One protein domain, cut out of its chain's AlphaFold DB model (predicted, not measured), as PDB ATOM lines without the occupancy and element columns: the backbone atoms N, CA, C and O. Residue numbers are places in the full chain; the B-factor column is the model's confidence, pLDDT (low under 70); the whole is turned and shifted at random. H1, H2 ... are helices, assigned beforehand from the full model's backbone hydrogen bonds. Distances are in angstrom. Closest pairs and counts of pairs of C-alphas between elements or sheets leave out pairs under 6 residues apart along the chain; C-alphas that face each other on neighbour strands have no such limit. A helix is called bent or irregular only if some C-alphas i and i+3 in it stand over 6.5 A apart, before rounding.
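What this domain is: This is residues 95 to 185 of the 242 residues of an uncharacterized protein of Quercus lobata (UniProt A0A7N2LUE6). One long helix, H1, makes the long axis, and two shorter helices, H2 and H3, fold back in turn to pack on its later part, making a small three-helix bundle. Residues 95 to 112 of H1 stick out from this bundle as a free arm. The printed part has 91 residues with three named helices, in the order H1, H2, H3, and no named strand; the class is all helix. The whole is only just extended, close to loose, with a radius of gyration of the C-alphas of 18.7 A, and its outline is a rod spanning 66 by 24 by 16 A.

How they stand to each other: H1, residues 95 to 136, touches H3, residues 171 to 185, with residues 116 to 127 alone; the closest C-alphas are those of Ala 117 and Val 171, 5.0 A apart. They run the same way at a shallow tilt of 25 degrees. With residues 125 to 136 alone, H1 touches H2, residues 145 to 161; the closest C-alphas are those of Val 128 and Leu 155, 5.8 A apart. This helical hairpin runs opposite ways at 37 degrees, only just a steep tilt. H2 and H3 form a second helical hairpin, opposite ways at a shallow tilt of 15 degrees. H2 touches H3 with residues 151 to 158 alone, and the closest C-alphas are those of Ile 151 and Leu 184, 6.7 A apart. The three make an up and down bundle, each helix running against the one before it. In H2 and H3 every O i to N i+4 pair is within hydrogen-bond range; in H1, 34 of 38 are.

Where its parts are: H1 runs 61.9 A from C-alpha 95 at (-53.972, 38.918, 95.548) to C-alpha 136 at (-23.895, -15.210, 96.425). It is neither bent nor irregular, but only just: C-alphas 107 and 110 are 6.3 A apart. H2 measures 24.1 A, and H3 measures 21.2 A, ending at C-alpha 185 at (-20.317, -3.527, 97.370).

The domain as a whole: The C-alphas of Ala 95 and Asp 141, the two farthest apart, are 66.7 A apart. Without residues 95 to 112, the body spans 41 by 18 by 17 A. Both links are short, and the printed part has no cut. The mean pLDDT of the printed part is 94.3, and no printed residue is under 70.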
ATOM      1  N   ALA A  95     -54.150  39.281  94.139       90.38
ATOM      2  CA  ALA A  95     -53.972  38.918  95.548       90.38
ATOM      3  C   ALA A  95     -54.546  37.525  95.874       90.38
ATOM      4  O   ALA A  95     -53.841  36.702  96.448       90.38
ATOM      5  N   LYS A  96     -55.779  37.234  95.428       92.50
ATOM      6  CA  LYS A  96     -56.425  35.920  95.598       92.50
ATOM      7  C   LYS A  96     -55.769  34.822  94.760       92.50
ATOM      8  O   LYS A  96     -55.773  33.672  95.171       92.50
ATOM      9  N   LEU A  97     -55.195  35.173  93.607       93.75
ATOM     10  CA  LEU A  97     -54.402  34.243  92.799       93.75
ATOM     11  C   LEU A  97     -53.148  33.800  93.568       93.75
ATOM     12  O   LEU A  97     -52.945  32.606  93.736       93.75
ATOM     13  N   SER A  98     -52.372  34.743  94.117       95.31
ATOM     14  CA  SER A  98     -51.185  34.416  94.927       95.31
ATOM     15  C   SER A  98     -51.529  33.725  96.258       95.31
ATOM     16  O   SER A  98     -50.712  32.997  96.811       95.31
ATOM     17  N   GLU A  99     -52.728  33.947  96.798       96.31
ATOM     18  CA  GLU A  99     -53.249  33.205  97.953       96.31
ATOM     19  C   GLU A  99     -53.573  31.747  97.587       96.31
ATOM     20  O   GLU A  99     -53.114  30.837  98.274       96.31
ATOM     21  N   ALA A 100     -54.269  31.513  96.468       94.75
ATOM     22  CA  ALA A 100     -54.554  30.172  95.956       94.75
ATOM     23  C   ALA A 100     -53.270  29.397  95.603       94.75
ATOM     24  O   ALA A 100     -53.106  28.269  96.050       94.75
ATOM     25  N   GLU A 101     -52.325  30.035  94.910       96.19
ATOM     26  CA  GLU A 101     -50.992  29.503  94.586       96.19
ATOM     27  C   GLU A 101     -50.218  29.066  95.845       96.19
ATOM     28  O   GLU A 101     -49.561  28.027  95.864       96.19
ATOM     29  N   LYS A 102     -50.302  29.831  96.943       96.56
ATOM     30  CA  LYS A 102     -49.685  29.445  98.223       96.56
ATOM     31  C   LYS A 102     -50.381  28.256  98.870       96.56
ATOM     32  O   LYS A 102     -49.710  27.478  99.542       96.56
ATOM     33  N   ILE A 103     -51.698  28.129  98.728       96.88
ATOM     34  CA  ILE A 103     -52.459  26.985  99.252       96.88
ATOM     35  C   ILE A 103     -52.124  25.729  98.438       96.88
ATOM     36  O   ILE A 103     -51.799  24.704  99.026       96.88
ATOM     37  N   GLU A 104     -52.097  25.830  97.109       96.62
ATOM     38  CA  GLU A 104     -51.672  24.769  96.190       96.62
ATOM     39  C   GLU A 104     -50.266  24.257  96.539       96.62
ATOM     40  O   GLU A 104     -50.095  23.075  96.833       96.62
ATOM     41  N   HIS A 105     -49.276  25.149  96.663       95.81
ATOM     42  CA  HIS A 105     -47.930  24.765  97.098       95.81
ATOM     43  C   HIS A 105     -47.891  24.132  98.504       95.81
ATOM     44  O   HIS A 105     -47.101  23.217  98.727       95.81
ATOM     45  N   GLN A 106     -48.725  24.575  99.454       95.81
ATOM     46  CA  GLN A 106     -48.791  23.977 100.798       95.81
ATOM     47  C   GLN A 106     -49.407  22.570 100.813       95.81
ATOM     48  O   GLN A 106     -49.080  21.796 101.709       95.81
ATOM     49  N   LEU A 107     -50.262  22.235  99.843       95.50
ATOM     50  CA  LEU A 107     -50.859  20.903  99.696       95.50
ATOM     51  C   LEU A 107     -49.939  19.946  98.921       95.50
ATOM     52  O   LEU A 107     -49.750  18.810  99.341       95.50
ATOM     53  N   VAL A 108     -49.297  20.426  97.851       96.81
ATOM     54  CA  VAL A 108     -48.413  19.618  96.988       96.81
ATOM     55  C   VAL A 108     -47.067  19.289  97.658       96.81
ATOM     56  O   VAL A 108     -46.518  18.207  97.464       96.81
ATOM     57  N   GLN A 109     -46.505  20.194  98.468       94.38
ATOM     58  CA  GLN A 109     -45.180  19.993  99.083       94.38
ATOM     59  C   GLN A 109     -45.093  18.788 100.049       94.38
ATOM     60  O   GLN A 109     -44.069  18.103 100.023       94.38
ATOM     61  N   PRO A 110     -46.099  18.490 100.898       93.00
ATOM     62  CA  PRO A 110     -46.152  17.238 101.659       93.00
ATOM     63  C   PRO A 110     -46.270  15.985 100.783       93.00
ATOM     64  O   PRO A 110     -45.569  15.007 101.041       93.00
ATOM     65  N   GLU A 111     -47.106  16.015  99.738       93.88
ATOM     66  CA  GLU A 111     -47.340  14.864  98.851       93.88
ATOM     67  C   GLU A 111     -46.049  14.440  98.136       93.88
ATOM     68  O   GLU A 111     -45.649  13.279  98.234       93.88
ATOM     69  N   LEU A 112     -45.325  15.394  97.538       93.94
ATOM     70  CA  LEU A 112     -44.032  15.148  96.885       93.94
ATOM     71  C   LEU A 112     -42.971  14.579  97.843       93.94
ATOM     72  O   LEU A 112     -42.143  13.763  97.443       93.94
ATOM     73  N   LYS A 113     -42.979  14.988  99.120       92.19
ATOM     74  CA  LYS A 113     -42.043  14.462 100.130       92.19
ATOM     75  C   LYS A 113     -42.366  13.022 100.514       92.19
ATOM     76  O   LYS A 113     -41.445  12.219 100.644       92.19
ATOM     77  N   MET A 114     -43.649  12.697 100.672       91.50
ATOM     78  CA  MET A 114     -44.100  11.333 100.954       91.50
ATOM     79  C   MET A 114     -43.821  10.400  99.765       91.50
ATOM     80  O   MET A 114     -43.378   9.269  99.960       91.50
ATOM     81  N   GLU A 115     -44.026  10.879  98.535       93.69
ATOM     82  CA  GLU A 115     -43.682  10.146  97.316       93.69
ATOM     83  C   GLU A 115     -42.172   9.877  97.236       93.69
ATOM     84  O   GLU A 115     -41.774   8.716  97.164       93.69
ATOM     85  N   HIS A 116     -41.327  10.900  97.391       92.56
ATOM     86  CA  HIS A 116     -39.870  10.737  97.364       92.56
ATOM     87  C   HIS A 116     -39.333   9.826  98.489       92.56
ATOM     88  O   HIS A 116     -38.431   9.019  98.265       92.56
ATOM     89  N   ALA A 117     -39.899   9.891  99.702       93.12
ATOM     90  CA  ALA A 117     -39.547   8.971 100.789       93.12
ATOM     91  C   ALA A 117     -39.891   7.512 100.440       93.12
ATOM     92  O   ALA A 117     -39.074   6.609 100.635       93.12
ATOM     93  N   LYS A 118     -41.069   7.283  99.849       94.12
ATOM     94  CA  LYS A 118     -41.507   5.971  99.355       94.12
ATOM     95  C   LYS A 118     -40.637   5.466  98.197       94.12
ATOM     96  O   LYS A 118     -40.338   4.273  98.150       94.12
ATOM     97  N   GLU A 119     -40.205   6.342  97.292       95.38
ATOM     98  CA  GLU A 119     -39.254   6.008  96.224       95.38
ATOM     99  C   GLU A 119     -37.896   5.579  96.789       95.38
ATOM    100  O   GLU A 119     -37.398   4.519  96.411       95.38
ATOM    101  N   MET A 120     -37.320   6.333  97.734       96.00
ATOM    102  CA  MET A 120     -36.034   5.974  98.349       96.00
ATOM    103  C   MET A 120     -36.117   4.674  99.157       96.00
ATOM    104  O   MET A 120     -35.206   3.846  99.081       96.00
ATOM    105  N   LYS A 121     -37.231   4.438  99.863       95.00
ATOM    106  CA  LYS A 121     -37.497   3.165 100.547       95.00
ATOM    107  C   LYS A 121     -37.546   1.987  99.568       95.00
ATOM    108  O   LYS A 121     -36.875   0.984  99.795       95.00
ATOM    109  N   ASN A 122     -38.278   2.125  98.460       95.62
ATOM    110  CA  ASN A 122     -38.363   1.108  97.406       95.62
ATOM    111  C   ASN A 122     -37.002   0.868  96.719       95.62
ATOM    112  O   ASN A 122     -36.633  -0.274  96.449       95.62
ATOM    113  N   ALA A 123     -36.220   1.926  96.485       96.88
ATOM    114  CA  ALA A 123     -34.869   1.818  95.938       96.88
ATOM    115  C   ALA A 123     -33.928   1.046  96.880       96.88
ATOM    116  O   ALA A 123     -33.166   0.195  96.418       96.88
ATOM    117  N   LEU A 124     -34.011   1.289  98.195       97.00
ATOM    118  CA  LEU A 124     -33.259   0.542  99.204       97.00
ATOM    119  C   LEU A 124     -33.712  -0.924  99.295       97.00
ATOM    120  O   LEU A 124     -32.868  -1.816  99.280       97.00
ATOM    121  N   GLU A 125     -35.020  -1.184  99.348       95.62
ATOM    122  CA  GLU A 125     -35.590  -2.538  99.388       95.62
ATOM    123  C   GLU A 125     -35.193  -3.357  98.147       95.62
ATOM    124  O   GLU A 125     -34.657  -4.461  98.270       95.62
ATOM    125  N   SER A 126     -35.360  -2.780  96.954       96.88
ATOM    126  CA  SER A 126     -34.956  -3.388  95.680       96.88
ATOM    127  C   SER A 126     -33.458  -3.704  95.651       96.88
ATOM    128  O   SER A 126     -33.073  -4.826  95.318       96.88
ATOM    129  N   TYR A 127     -32.612  -2.755  96.070       97.25
ATOM    130  CA  TYR A 127     -31.161  -2.945  96.139       97.25
ATOM    131  C   TYR A 127     -30.767  -4.048  97.131       97.25
ATOM    132  O   TYR A 127     -29.894  -4.862  96.832       97.25
ATOM    133  N   VAL A 128     -31.434  -4.141  98.288       96.81
ATOM    134  CA  VAL A 128     -31.185  -5.198  99.281       96.81
ATOM    135  C   VAL A 128     -31.507  -6.590  98.720       96.81
ATOM    136  O   VAL A 128     -30.741  -7.533  98.947       96.81
ATOM    137  N   TYR A 129     -32.592  -6.737  97.954       94.38
ATOM    138  CA  TYR A 129     -32.929  -8.007  97.303       94.38
ATOM    139  C   TYR A 129     -31.980  -8.364  96.155       94.38
ATOM    140  O   TYR A 129     -31.507  -9.502  96.101       94.38
ATOM    141  N   GLU A 130     -31.681  -7.410  95.272       95.62
ATOM    142  CA  GLU A 130     -30.775  -7.587  94.133       95.62
ATOM    143  C   GLU A 130     -29.359  -7.959  94.599       95.62
ATOM    144  O   GLU A 130     -28.755  -8.916  94.106       95.62
ATOM    145  N   MET A 131     -28.834  -7.246  95.599       95.44
ATOM    146  CA  MET A 131     -27.466  -7.454  96.065       95.44
ATOM    147  C   MET A 131     -27.262  -8.767  96.806       95.44
ATOM    148  O   MET A 131     -26.186  -9.357  96.697       95.44
ATOM    149  N   ARG A 132     -28.278  -9.264  97.518       94.06
ATOM    150  CA  ARG A 132     -28.217 -10.578  98.170       94.06
ATOM    151  C   ARG A 132     -27.995 -11.703  97.153       94.06
ATOM    152  O   ARG A 132     -27.251 -12.632  97.444       94.06
ATOM    153  N   ASP A 133     -28.620 -11.617  95.979       93.88
ATOM    154  CA  ASP A 133     -28.444 -12.597  94.902       93.88
ATOM    155  C   ASP A 133     -27.062 -12.454  94.238       93.88
ATOM    156  O   ASP A 133     -26.268 -13.401  94.215       93.88
ATOM    157  N   LYS A 134     -26.706 -11.228  93.825       94.88
ATOM    158  CA  LYS A 134     -25.408 -10.918  93.200       94.88
ATOM    159  C   LYS A 134     -24.208 -11.335  94.055       94.88
ATOM    160  O   LYS A 134     -23.261 -11.902  93.517       94.88
ATOM    161  N   ILE A 135     -24.231 -11.092  95.368       94.06
ATOM    162  CA  ILE A 135     -23.123 -11.430  96.285       94.06
ATOM    163  C   ILE A 135     -22.904 -12.946  96.407       94.06
ATOM    164  O   ILE A 135     -21.760 -13.384  96.537       94.06
ATOM    165  N   LEU A 136     -23.970 -13.748  96.335       90.44
ATOM    166  CA  LEU A 136     -23.895 -15.210  96.425       90.44
ATOM    167  C   LEU A 136     -23.575 -15.881  95.082       90.44
ATOM    168  O   LEU A 136     -23.004 -16.973  95.067       90.44
ATOM    169  N   HIS A 137     -23.930 -15.242  93.965       91.75
ATOM    170  CA  HIS A 137     -23.805 -15.816  92.625       91.75
ATOM    171  C   HIS A 137     -22.822 -15.035  91.744       91.75
ATOM    172  O   HIS A 137     -21.677 -15.459  91.592       91.75
ATOM    173  N   THR A 138     -23.222 -13.887  91.192       93.44
ATOM    174  CA  THR A 138     -22.435 -13.107  90.212       93.44
ATOM    175  C   THR A 138     -21.050 -12.687  90.715       93.44
ATOM    176  O   THR A 138     -20.081 -12.691  89.960       93.44
ATOM    177  N   TYR A 139     -20.945 -12.316  91.990       93.06
ATOM    178  CA  TYR A 139     -19.754 -11.717  92.597       93.06
ATOM    179  C   TYR A 139     -18.963 -12.693  93.486       93.06
ATOM    180  O   TYR A 139     -18.000 -12.285  94.143       93.06
ATOM    181  N   CYS A 140     -19.323 -13.981  93.500       92.31
ATOM    182  CA  CYS A 140     -18.715 -14.974  94.390       92.31
ATOM    183  C   CYS A 140     -17.208 -15.171  94.120       92.31
ATOM    184  O   CYS A 140     -16.401 -15.081  95.044       92.31
ATOM    185  N   ASP A 141     -16.802 -15.320  92.853       92.88
ATOM    186  CA  ASP A 141     -15.383 -15.440  92.461       92.88
ATOM    187  C   ASP A 141     -14.576 -14.133  92.640       92.88
ATOM    188  O   ASP A 141     -13.346 -14.162  92.698       92.88
ATOM    189  N   PHE A 142     -15.255 -12.987  92.768       93.62
ATOM    190  CA  PHE A 142     -14.667 -11.638  92.828       93.62
ATOM    191  C   PHE A 142     -14.557 -11.085  94.258       93.62
ATOM    192  O   PHE A 142     -14.211  -9.917  94.466       93.62
ATOM    193  N   SER A 143     -14.850 -11.917  95.257       93.75
ATOM    194  CA  SER A 143     -14.918 -11.559  96.674       93.75
ATOM    195  C   SER A 143     -14.268 -12.614  97.570       93.75
ATOM    196  O   SER A 143     -14.213 -13.806  97.261       93.75
ATOM    197  N   THR A 144     -13.774 -12.172  98.720       94.88
ATOM    198  CA  THR A 144     -13.416 -13.051  99.834       94.88
ATOM    199  C   THR A 144     -14.665 -13.464 100.609       94.88
ATOM    200  O   THR A 144     -15.687 -12.778 100.606       94.88
ATOM    201  N   GLU A 145     -14.581 -14.596 101.307       94.12
ATOM    202  CA  GLU A 145     -15.672 -15.105 102.146       94.12
ATOM    203  C   GLU A 145     -16.073 -14.095 103.233       94.12
ATOM    204  O   GLU A 145     -17.253 -13.798 103.381       94.12
ATOM    205  N   SER A 146     -15.093 -13.449 103.877       94.81
ATOM    206  CA  SER A 146     -15.334 -12.416 104.893       94.81
ATOM    207  C   SER A 146     -15.992 -11.140 104.340       94.81
ATOM    208  O   SER A 146     -16.871 -10.590 105.004       94.81
ATOM    209  N   GLU A 147     -15.641 -10.686 103.125       94.88
ATOM    210  CA  GLU A 147     -16.365  -9.587 102.457       94.88
ATOM    211  C   GLU A 147     -17.835  -9.977 102.209       94.88
ATOM    212  O   GLU A 147     -18.738  -9.204 102.532       94.88
ATOM    213  N   ARG A 148     -18.098 -11.190 101.692       94.56
ATOM    214  CA  ARG A 148     -19.470 -11.666 101.433       94.56
ATOM    215  C   ARG A 148     -20.292 -11.824 102.702       94.56
ATOM    216  O   ARG A 148     -21.452 -11.420 102.707       94.56
ATOM    217  N   GLU A 149     -19.729 -12.409 103.756       95.38
ATOM    218  CA  GLU A 149     -20.404 -12.577 105.048       95.38
ATOM    219  C   GLU A 149     -20.730 -11.218 105.674       95.38
ATOM    220  O   GLU A 149     -21.871 -10.987 106.074       95.38
ATOM    221  N   GLY A 150     -19.772 -10.283 105.672       95.50
ATOM    222  CA  GLY A 150     -19.972  -8.922 106.167       95.50
ATOM    223  C   GLY A 150     -21.060  -8.163 105.401       95.50
ATOM    224  O   GLY A 150     -21.918  -7.529 106.017       95.50
ATOM    225  N   ILE A 151     -21.085  -8.261 104.070       96.19
ATOM    226  CA  ILE A 151     -22.135  -7.642 103.246       96.19
ATOM    227  C   ILE A 151     -23.484  -8.329 103.471       96.19
ATOM    228  O   ILE A 151     -24.480  -7.646 103.688       96.19
ATOM    229  N   SER A 152     -23.528  -9.664 103.499       95.81
ATOM    230  CA  SER A 152     -24.762 -10.431 103.731       95.81
ATOM    231  C   SER A 152     -25.388 -10.118 105.092       95.81
ATOM    232  O   SER A 152     -26.607  -9.987 105.191       95.81
ATOM    233  N   TYR A 153     -24.560  -9.932 106.125       96.94
ATOM    234  CA  TYR A 153     -24.999  -9.472 107.438       96.94
ATOM    235  C   TYR A 153     -25.597  -8.061 107.371       96.94
ATOM    236  O   TYR A 153     -26.733  -7.864 107.792       96.94
ATOM    237  N   ASN A 154     -24.898  -7.088 106.777       96.94
ATOM    238  CA  ASN A 154     -25.403  -5.713 106.675       96.94
ATOM    239  C   ASN A 154     -26.674  -5.596 105.810       96.94
ATOM    240  O   ASN A 154     -27.577  -4.825 106.147       96.94
ATOM    241  N   LEU A 155     -26.798  -6.400 104.749       96.69
ATOM    242  CA  LEU A 155     -28.027  -6.541 103.961       96.69
ATOM    243  C   LEU A 155     -29.178  -7.088 104.820       96.69
ATOM    244  O   LEU A 155     -30.273  -6.532 104.788       96.69
ATOM    245  N   GLN A 156     -28.936  -8.132 105.623       96.38
ATOM    246  CA  GLN A 156     -29.940  -8.686 106.537       96.38
ATOM    247  C   GLN A 156     -30.356  -7.674 107.617       96.38
ATOM    248  O   GLN A 156     -31.554  -7.468 107.787       96.38
ATOM    249  N   GLN A 157     -29.412  -6.989 108.274       96.94
ATOM    250  CA  GLN A 157     -29.730  -5.940 109.254       96.94
ATOM    251  C   GLN A 157     -30.562  -4.808 108.628       96.94
ATOM    252  O   GLN A 157     -31.502  -4.322 109.248       96.94
ATOM    253  N   THR A 158     -30.259  -4.406 107.388       96.25
ATOM    254  CA  THR A 158     -31.011  -3.348 106.690       96.25
ATOM    255  C   THR A 158     -32.410  -3.815 106.277       96.25
ATOM    256  O   THR A 158     -33.367  -3.054 106.388       96.25
ATOM    257  N   LYS A 159     -32.555  -5.079 105.863       94.75
ATOM    258  CA  LYS A 159     -33.850  -5.714 105.568       94.75
ATOM    259  C   LYS A 159     -34.737  -5.831 106.811       94.75
ATOM    260  O   LYS A 159     -35.947  -5.712 106.711       94.75
ATOM    261  N   GLU A 160     -34.147  -6.122 107.966       95.12
ATOM    262  CA  GLU A 160     -34.850  -6.224 109.252       95.12
ATOM    263  C   GLU A 160     -35.301  -4.840 109.733       95.12
ATOM    264  O   GLU A 160     -36.483  -4.626 109.990       95.12
ATOM    265  N   TRP A 161     -34.394  -3.861 109.687       95.44
ATOM    266  CA  TRP A 161     -34.698  -2.455 109.949       95.44
ATOM    267  C   TRP A 161     -35.817  -1.894 109.049       95.44
ATOM    268  O   TRP A 161     -36.663  -1.159 109.538       95.44
ATOM    269  N   LEU A 162     -35.885  -2.276 107.765       93.81
ATOM    270  CA  LEU A 162     -36.956  -1.864 106.839       93.81
ATOM    271  C   LEU A 162     -38.372  -2.335 107.237       93.81
ATOM    272  O   LEU A 162     -39.348  -1.742 106.764       93.81
ATOM    273  N   TYR A 163     -38.490  -3.384 108.061       90.81
ATOM    274  CA  TYR A 163     -39.773  -3.906 108.549       90.81
ATOM    275  C   TYR A 163     -40.147  -3.415 109.952       90.81
ATOM    276  O   TYR A 163     -41.337  -3.288 110.224       90.81
ATOM    277  N   GLU A 164     -39.159  -3.132 110.807       91.19
ATOM    278  CA  GLU A 164     -39.370  -2.626 112.169       91.19
ATOM    279  C   GLU A 164     -39.393  -1.079 112.187       91.19
ATOM    280  O   GLU A 164     -40.443  -0.470 111.983       91.19
ATOM    281  N   ASP A 165     -38.243  -0.422 112.389       85.75
ATOM    282  CA  ASP A 165     -38.163   1.040 112.555       85.75
ATOM    283  C   ASP A 165     -38.402   1.815 111.244       85.75
ATOM    284  O   ASP A 165     -38.976   2.902 111.234       85.75
ATOM    285  N   GLY A 166     -37.961   1.259 110.114       79.00
ATOM    286  CA  GLY A 166     -37.933   1.901 108.800       79.00
ATOM    287  C   GLY A 166     -39.295   2.005 108.111       79.00
ATOM    288  O   GLY A 166     -39.342   1.980 106.880       79.00
ATOM    289  N   PHE A 167     -40.409   2.071 108.850       79.38
ATOM    290  CA  PHE A 167     -41.751   2.192 108.271       79.38
ATOM    291  C   PHE A 167     -41.975   3.558 107.601       79.38
ATOM    292  O   PHE A 167     -42.324   3.584 106.417       79.38
ATOM    293  N   ASP A 168     -41.730   4.641 108.346       82.69
ATOM    294  CA  ASP A 168     -41.993   6.051 107.998       82.69
ATOM    295  C   ASP A 168     -40.799   6.947 108.398       82.69
ATOM    296  O   ASP A 168     -40.934   7.979 109.050       82.69
ATOM    297  N   GLU A 169     -39.586   6.492 108.075       91.69
ATOM    298  CA  GLU A 169     -38.349   7.225 108.361       91.69
ATOM    299  C   GLU A 169     -38.014   8.254 107.255       91.69
ATOM    300  O   GLU A 169     -38.516   8.201 106.130       91.69
ATOM    301  N   SER A 170     -37.148   9.212 107.581       92.31
ATOM    302  CA  SER A 170     -36.610  10.237 106.690       92.31
ATOM    303  C   SER A 170     -35.912   9.706 105.421       92.31
ATOM    304  O   SER A 170     -35.197   8.702 105.417       92.31
ATOM    305  N   VAL A 171     -36.055  10.481 104.336       94.00
ATOM    306  CA  VAL A 171     -35.338  10.330 103.049       94.00
ATOM    307  C   VAL A 171     -33.831  10.133 103.255       94.00
ATOM    308  O   VAL A 171     -33.220   9.263 102.625       94.00
ATOM    309  N   ASP A 172     -33.242  10.933 104.142       94.81
ATOM    310  CA  ASP A 172     -31.803  10.956 104.390       94.81
ATOM    311  C   ASP A 172     -31.312   9.643 105.017       94.81
ATOM    312  O   ASP A 172     -30.263   9.141 104.624       94.81
ATOM    313  N   ALA A 173     -32.094   9.020 105.907       94.81
ATOM    314  CA  ALA A 173     -31.744   7.729 106.495       94.81
ATOM    315  C   ALA A 173     -31.799   6.585 105.468       94.81
ATOM    316  O   ALA A 173     -30.872   5.773 105.417       94.81
ATOM    317  N   TYR A 174     -32.825   6.524 104.602       95.62
ATOM    318  CA  TYR A 174     -32.841   5.545 103.501       95.62
ATOM    319  C   TYR A 174     -31.627   5.732 102.577       95.62
ATOM    320  O   TYR A 174     -31.007   4.752 102.157       95.62
ATOM    321  N   THR A 175     -31.256   6.989 102.312       96.00
ATOM    322  CA  THR A 175     -30.087   7.348 101.496       96.00
ATOM    323  C   THR A 175     -28.778   6.932 102.172       96.00
ATOM    324  O   THR A 175     -27.943   6.303 101.525       96.00
ATOM    325  N   GLU A 176     -28.606   7.184 103.473       96.81
ATOM    326  CA  GLU A 176     -27.420   6.774 104.236       96.81
ATOM    327  C   GLU A 176     -27.261   5.246 104.254       96.81
ATOM    328  O   GLU A 176     -26.170   4.740 103.980       96.81
ATOM    329  N   LYS A 177     -28.344   4.490 104.503       96.50
ATOM    330  CA  LYS A 177     -28.326   3.016 104.438       96.50
ATOM    331  C   LYS A 177     -27.937   2.525 103.041       96.50
ATOM    332  O   LYS A 177     -27.100   1.628 102.923       96.50
ATOM    333  N   LEU A 178     -28.503   3.122 101.989       97.31
ATOM    334  CA  LEU A 178     -28.212   2.759 100.600       97.31
ATOM    335  C   LEU A 178     -26.754   3.058 100.228       97.31
ATOM    336  O   LEU A 178     -26.085   2.212  99.635       97.31
ATOM    337  N   GLU A 179     -26.240   4.231 100.595       97.69
ATOM    338  CA  GLU A 179     -24.835   4.588 100.402       97.69
ATOM    339  C   GLU A 179     -23.888   3.684 101.194       97.69
ATOM    340  O   GLU A 179     -22.836   3.310 100.680       97.69
ATOM    341  N   TYR A 180     -24.224   3.342 102.438       97.44
ATOM    342  CA  TYR A 180     -23.402   2.471 103.274       97.44
ATOM    343  C   TYR A 180     -23.266   1.073 102.661       97.44
ATOM    344  O   TYR A 180     -22.150   0.567 102.540       97.44
ATOM    345  N   LEU A 181     -24.371   0.480 102.197       97.44
ATOM    346  CA  LEU A 181     -24.336  -0.807 101.502       97.44
ATOM    347  C   LEU A 181     -23.545  -0.721 100.185       97.44
ATOM    348  O   LEU A 181     -22.708  -1.589  99.935       97.44
ATOM    349  N   LYS A 182     -23.731   0.345  99.391       96.94
ATOM    350  CA  LYS A 182     -22.941   0.592  98.169       96.94
ATOM    351  C   LYS A 182     -21.444   0.666  98.458       96.94
ATOM    352  O   LYS A 182     -20.686  -0.088  97.862       96.94
ATOM    353  N   LYS A 183     -21.013   1.429  99.468       97.31
ATOM    354  CA  LYS A 183     -19.593   1.555  99.863       97.31
ATOM    355  C   LYS A 183     -18.921   0.213 100.212       97.31
ATOM    356  O   LYS A 183     -17.702   0.108 100.084       97.31
ATOM    357  N   LEU A 184     -19.683  -0.808 100.624       95.75
ATOM    358  CA  LEU A 184     -19.180  -2.175 100.828       95.75
ATOM    359  C   LEU A 184     -19.163  -3.015  99.533       95.75
ATOM    360  O   LEU A 184     -18.302  -3.876  99.370       95.75
ATOM    361  N   VAL A 185     -20.108  -2.776  98.622       95.94
ATOM    362  CA  VAL A 185     -20.317  -3.527  97.370       95.94
ATOM    363  C   VAL A 185     -19.456  -3.014  96.213       95.94
ATOM    364  O   VAL A 185     -18.891  -3.822  95.475       95.94
TER     365      VAL A 185